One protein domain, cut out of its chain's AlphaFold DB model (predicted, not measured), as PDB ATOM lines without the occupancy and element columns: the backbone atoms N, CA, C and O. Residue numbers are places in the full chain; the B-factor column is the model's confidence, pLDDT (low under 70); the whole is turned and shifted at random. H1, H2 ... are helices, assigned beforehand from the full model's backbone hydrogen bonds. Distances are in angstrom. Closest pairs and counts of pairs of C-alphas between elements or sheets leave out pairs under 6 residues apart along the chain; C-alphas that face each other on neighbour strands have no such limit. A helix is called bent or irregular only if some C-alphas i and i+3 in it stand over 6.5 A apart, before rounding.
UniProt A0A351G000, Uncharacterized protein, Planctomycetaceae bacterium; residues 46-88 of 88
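Overview. This is residues 46 to 88 of the 88 residues of an uncharacterized protein of Planctomycetaceae bacterium (UniProt A0A351G000). Two helices of equal residue count, H1 and H2, stand apart in an open, elongated frame, joined by the link of residues 67 to 72. The leading stretch, residues 46 to 54, runs beside H1 and turns back into it near Phe 53, and residues 85 to 88 carry the chain on beyond H2. The printed part has 43 residues with two named helices, H1 then H2 along the chain, and no named strand; its class is all helix. It is only just compact, close to loose, with a radius of gyration of the C-alphas of 10.8 A and spans of 34 by 20 by 13 A.

Arrangement. Look first at H1, residues 55 to 66, then at H2, residues 73 to 84: they are apart, with no C-alpha of the one within 8 A of the other. Between them you will find residues 67 to 72, a short link of 6 residues. H1 runs along the direction (0.96, 0.06, -0.26). H2 runs along the direction (-0.64, -0.73, 0.23). In both H1 and H2 every O i to N i+4 pair is within hydrogen-bond range.

Along the chain. Find C-alpha 55 at (43.571, -3.386, -35.151); from there H1 runs 15.3 A to C-alpha 66 at (58.261, -2.482, -39.342). Then go to C-alpha 73 at (48.378, -4.474, -49.283), where H2 begins; it runs 16.6 A to C-alpha 84 at (38.282, -17.315, -46.366). Neither helix is bent or irregular.

Size, cuts and confidence. The two C-alphas farthest apart are those of Gly 67 and Ser 88, at 34.8 A. The printed part has no cut and ends at Ser 88, the chain's last residue. Its mean pLDDT is 86.8; look at residues 86 to 88 for the values under 70, where the model's confidence is low.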
ATOM      1  N   LEU A  46      54.139  -8.681 -28.458       88.94
ATOM      2  CA  LEU A  46      55.017  -8.620 -29.620       88.94
ATOM      3  C   LEU A  46      55.170  -9.988 -30.291       88.94
ATOM      4  O   LEU A  46      55.214 -10.048 -31.507       88.94
ATOM      5  N   LEU A  47      55.121 -11.080 -29.524       89.25
ATOM      6  CA  LEU A  47      55.271 -12.452 -30.020       89.25
ATOM      7  C   LEU A  47      53.946 -13.084 -30.485       89.25
ATOM      8  O   LEU A  47      53.935 -14.155 -31.088       89.25
ATOM      9  N   ARG A  48      52.803 -12.437 -30.225       89.56
ATOM     10  CA  ARG A  48      51.483 -12.936 -30.648       89.56
ATOM     11  C   ARG A  48      51.325 -12.840 -32.171       89.56
ATOM     12  O   ARG A  48      51.607 -11.799 -32.759       89.56
ATOM     13  N   LYS A  49      50.763 -13.880 -32.799       89.81
ATOM     14  CA  LYS A  49      50.394 -13.873 -34.230       89.81
ATOM     15  C   LYS A  49      49.425 -12.732 -34.565       89.81
ATOM     16  O   LYS A  49      48.595 -12.336 -33.738       89.81
ATOM     17  N   ASN A  50      49.489 -12.236 -35.801       90.62
ATOM     18  CA  ASN A  50      48.516 -11.261 -36.294       90.62
ATOM     19  C   ASN A  50      47.129 -11.899 -36.398       90.62
ATOM     20  O   ASN A  50      47.000 -13.069 -36.743       90.62
ATOM     21  N   ARG A  51      46.083 -11.132 -36.094       90.38
ATOM     22  CA  ARG A  51      44.693 -11.601 -36.181       90.38
ATOM     23  C   ARG A  51      43.887 -10.685 -37.089       90.38
ATOM     24  O   ARG A  51      44.028  -9.463 -36.950       90.38
ATOM     25  N   PRO A  52      43.044 -11.210 -37.989       88.50
ATOM     26  CA  PRO A  52      42.119 -10.377 -38.744       88.50
ATOM     27  C   PRO A  52      41.279  -9.515 -37.793       88.50
ATOM     28  O   PRO A  52      40.963  -9.938 -36.683       88.50
ATOM     29  N   PHE A  53      40.992  -8.273 -38.181       86.81
ATOM     30  CA  PHE A  53      40.225  -7.295 -37.387       86.81
ATOM     31  C   PHE A  53      40.808  -6.884 -36.015       86.81
ATOM     32  O   PHE A  53      40.239  -6.033 -35.336       86.81
ATOM     33  N   HIS A  54      41.972  -7.395 -35.599       89.00
ATOM     34  CA  HIS A  54      42.604  -7.016 -34.329       89.00
ATOM     35  C   HIS A  54      43.504  -5.774 -34.483       89.00
ATOM     36  O   HIS A  54      44.734  -5.849 -34.396       89.00
ATOM     37  N   PHE A  55      42.884  -4.620 -34.747       87.19
ATOM     38  CA  PHE A  55      43.571  -3.386 -35.151       87.19
ATOM     39  C   PHE A  55      44.647  -2.917 -34.164       87.19
ATOM     40  O   PHE A  55      45.777  -2.678 -34.590       87.19
ATOM     41  N   TYR A  56      44.340  -2.838 -32.864       89.25
ATOM     42  CA  TYR A  56      45.279  -2.326 -31.857       89.25
ATOM     43  C   TYR A  56      46.541  -3.191 -31.749       89.25
ATOM     44  O   TYR A  56      47.644  -2.716 -32.022       89.25
ATOM     45  N   GLY A  57      46.393  -4.483 -31.434       90.12
ATOM     46  CA  GLY A  57      47.547  -5.364 -31.260       90.12
ATOM     47  C   GLY A  57      48.374  -5.518 -32.538       90.12
ATOM     48  O   GLY A  57      49.602  -5.526 -32.468       90.12
ATOM     49  N   ASN A  58      47.730  -5.576 -33.712       91.81
ATOM     50  CA  ASN A  58      48.463  -5.617 -34.980       91.81
ATOM     51  C   ASN A  58      49.233  -4.310 -35.216       91.81
ATOM     52  O   ASN A  58      50.360  -4.354 -35.688       91.81
ATOM     53  N   THR A  59      48.666  -3.153 -34.867       92.44
ATOM     54  CA  THR A  59      49.339  -1.853 -35.027       92.44
ATOM     55  C   THR A  59      50.559  -1.732 -34.122       92.44
ATOM     56  O   THR A  59      51.610  -1.298 -34.586       92.44
ATOM     57  N   VAL A  60      50.458  -2.165 -32.860       91.62
ATOM     58  CA  VAL A  60      51.601  -2.205 -31.931       91.62
ATOM     59  C   VAL A  60      52.726  -3.074 -32.500       91.62
ATOM     60  O   VAL A  60      53.871  -2.629 -32.560       91.62
ATOM     61  N   ARG A  61      52.395  -4.275 -32.996       91.19
ATOM     62  CA  ARG A  61      53.367  -5.173 -33.636       91.19
ATOM     63  C   ARG A  61      53.987  -4.554 -34.885       91.19
ATOM     64  O   ARG A  61      55.205  -4.551 -35.005       91.19
ATOM     65  N   ARG A  62      53.190  -3.976 -35.789       90.75
ATOM     66  CA  ARG A  62      53.730  -3.333 -36.998       90.75
ATOM     67  C   ARG A  62      54.637  -2.154 -36.663       90.75
ATOM     68  O   ARG A  62      55.692  -2.019 -37.272       90.75
ATOM     69  N   ARG A  63      54.270  -1.335 -35.670       92.25
ATOM     70  CA  ARG A  63      55.113  -0.220 -35.227       92.25
ATOM     71  C   ARG A  63      56.446  -0.726 -34.681       92.25
ATOM     72  O   ARG A  63      57.469  -0.127 -34.984       92.25
ATOM     73  N   HIS A  64      56.429  -1.821 -33.922       91.44
ATOM     74  CA  HIS A  64      57.632  -2.421 -33.350       91.44
ATOM     75  C   HIS A  64      58.541  -3.067 -34.408       91.44
ATOM     76  O   HIS A  64      59.731  -2.779 -34.436       91.44
ATOM     77  N   TYR A  65      57.990  -3.905 -35.292       88.62
ATOM     78  CA  TYR A  65      58.782  -4.691 -36.249       88.62
ATOM     79  C   TYR A  65      59.088  -3.969 -37.561       88.62
ATOM     80  O   TYR A  65      60.102  -4.249 -38.192       88.62
ATOM     81  N   TYR A  66      58.207  -3.070 -38.001       88.19
ATOM     82  CA  TYR A  66      58.261  -2.482 -39.342       88.19
ATOM     83  C   TYR A  66      58.316  -0.951 -39.333       88.19
ATOM     84  O   TYR A  66      58.306  -0.347 -40.402       88.19
ATOM     85  N   GLY A  67      58.290  -0.304 -38.162       92.19
ATOM     86  CA  GLY A  67      58.302   1.160 -38.052       92.19
ATOM     87  C   GLY A  67      57.071   1.858 -38.645       92.19
ATOM     88  O   GLY A  67      57.062   3.077 -38.785       92.19
ATOM     89  N   ARG A  68      56.014   1.108 -38.986       92.38
ATOM     90  CA  ARG A  68      54.785   1.621 -39.614       92.38
ATOM     91  C   ARG A  68      53.543   1.168 -38.863       92.38
ATOM     92  O   ARG A  68      53.515   0.095 -38.277       92.38
ATOM     93  N   THR A  69      52.491   1.975 -38.893       91.69
ATOM     94  CA  THR A  69      51.215   1.671 -38.223       91.69
ATOM     95  C   THR A  69      50.206   1.033 -39.175       91.69
ATOM     96  O   THR A  69      49.481   0.109 -38.791       91.69
ATOM     97  N   LEU A  70      50.196   1.471 -40.435       92.19
ATOM     98  CA  LEU A  70      49.288   0.973 -41.463       92.19
ATOM     99  C   LEU A  70      49.719  -0.410 -41.984       92.19
ATOM    100  O   LEU A  70      50.920  -0.653 -42.143       92.19
ATOM    101  N   PRO A  71      48.764  -1.324 -42.246       89.38
ATOM    102  CA  PRO A  71      49.046  -2.584 -42.931       89.38
ATOM    103  C   PRO A  71      49.438  -2.351 -44.395       89.38
ATOM    104  O   PRO A  71      48.966  -1.405 -45.025       89.38
ATOM    105  N   SER A  72      50.272  -3.235 -44.942       89.69
ATOM    106  CA  SER A  72      50.550  -3.269 -46.375       89.69
ATOM    107  C   SER A  72      49.401  -3.955 -47.108       89.69
ATOM    108  O   SER A  72      48.595  -4.675 -46.508       89.69
ATOM    109  N   VAL A  73      49.347  -3.775 -48.428       90.19
ATOM    110  CA  VAL A  73      48.378  -4.474 -49.283       90.19
ATOM    111  C   VAL A  73      48.512  -5.995 -49.132       90.19
ATOM    112  O   VAL A  73      47.505  -6.695 -49.033       90.19
ATOM    113  N   ASP A  74      49.736  -6.511 -49.035       88.50
ATOM    114  CA  ASP A  74      49.975  -7.949 -48.882       88.50
ATOM    115  C   ASP A  74      49.530  -8.478 -47.521       88.50
ATOM    116  O   ASP A  74      48.923  -9.545 -47.447       88.50
ATOM    117  N   GLU A  75      49.752  -7.724 -46.442       87.81
ATOM    118  CA  GLU A  75      49.234  -8.087 -45.123       87.81
ATOM    119  C   GLU A  75      47.702  -8.122 -45.123       87.81
ATOM    120  O   GLU A  75      47.114  -9.066 -44.597       87.81
ATOM    121  N   MET A  76      47.044  -7.141 -45.749       88.44
ATOM    122  CA  MET A  76      45.587  -7.166 -45.899       88.44
ATOM    123  C   MET A  76      45.131  -8.417 -46.662       88.44
ATOM    124  O   MET A  76      44.251  -9.135 -46.187       88.44
ATOM    125  N   ARG A  77      45.762  -8.728 -47.803       88.44
ATOM    126  CA  ARG A  77      45.448  -9.922 -48.608       88.44
ATOM    127  C   ARG A  77      45.635 -11.217 -47.818       88.44
ATOM    128  O   ARG A  77      44.766 -12.085 -47.867       88.44
ATOM    129  N   GLN A  78      46.728 -11.350 -47.069       87.44
ATOM    130  CA  GLN A  78      47.000 -12.528 -46.242       87.44
ATOM    131  C   GLN A  78      45.969 -12.689 -45.119       87.44
ATOM    132  O   GLN A  78      45.448 -13.787 -44.928       87.44
ATOM    133  N   GLY A  79      45.625 -11.599 -44.425       86.69
ATOM    134  CA  GLY A  79      44.592 -11.614 -43.390       86.69
ATOM    135  C   GLY A  79      43.224 -12.024 -43.934       86.69
ATOM    136  O   GLY A  79      42.549 -12.858 -43.330       86.69
ATOM    137  N   MET A  80      42.845 -11.515 -45.110       86.94
ATOM    138  CA  MET A  80      41.605 -11.905 -45.791       86.94
ATOM    139  C   MET A  80      41.627 -13.368 -46.245       86.94
ATOM    140  O   MET A  80      40.653 -14.089 -46.038       86.94
ATOM    141  N   ARG A  81      42.744 -13.844 -46.809       88.31
ATOM    142  CA  ARG A  81      42.898 -15.240 -47.242       88.31
ATOM    143  C   ARG A  81      42.707 -16.216 -46.081       88.31
ATOM    144  O   ARG A  81      42.027 -17.222 -46.243       88.31
ATOM    145  N   VAL A  82      43.262 -15.901 -44.914       85.75
ATOM    146  CA  VAL A  82      43.156 -16.734 -43.705       85.75
ATOM    147  C   VAL A  82      41.720 -16.788 -43.162       85.75
ATOM    148  O   VAL A  82      41.315 -17.812 -42.622       85.75
ATOM    149  N   LEU A  83      40.916 -15.735 -43.356       83.50
ATOM    150  CA  LEU A  83      39.480 -15.771 -43.046       83.50
ATOM    151  C   LEU A  83      38.687 -16.653 -44.017       83.50
ATOM    152  O   LEU A  83      37.788 -17.373 -43.587       83.50
ATOM    153  N   ILE A  84      39.002 -16.582 -45.313       82.19
ATOM    154  CA  ILE A  84      38.282 -17.315 -46.366       82.19
ATOM    155  C   ILE A  84      38.582 -18.813 -46.287       82.19
ATOM    156  O   ILE A  84      37.654 -19.614 -46.262       82.19
ATOM    157  N   LEU A  85      39.860 -19.190 -46.173       76.69
ATOM    158  CA  LEU A  85      40.292 -20.594 -46.114       76.69
ATOM    159  C   LEU A  85      39.840 -21.331 -44.846       76.69
ATOM    160  O   LEU A  85      39.921 -22.548 -44.791       76.69
ATOM    161  N   ARG A  86      39.357 -20.620 -43.820       67.50
ATOM    162  CA  ARG A  86      38.708 -21.240 -42.655       67.50
ATOM    163  C   ARG A  86      37.297 -21.759 -42.969       67.50
ATOM    164  O   ARG A  86      36.783 -22.580 -42.218       67.50
ATOM    165  N   ARG A  87      36.632 -21.215 -43.994       57.03
ATOM    166  CA  ARG A  87      35.240 -21.549 -44.350       57.03
ATOM    167  C   ARG A  87      35.112 -22.675 -45.382       57.03
ATOM    168  O   ARG A  87      33.985 -23.104 -45.608       57.03
ATOM    169  N   SER A  88      36.211 -23.098 -46.003       50.66
ATOM    170  CA  SER A  88      36.288 -24.247 -46.919       50.66
ATOM    171  C   SER A  88      36.721 -25.500 -46.179       50.66
ATOM    172  O   SER A  88      36.117 -26.558 -46.432       50.66
TER     173      SER A  88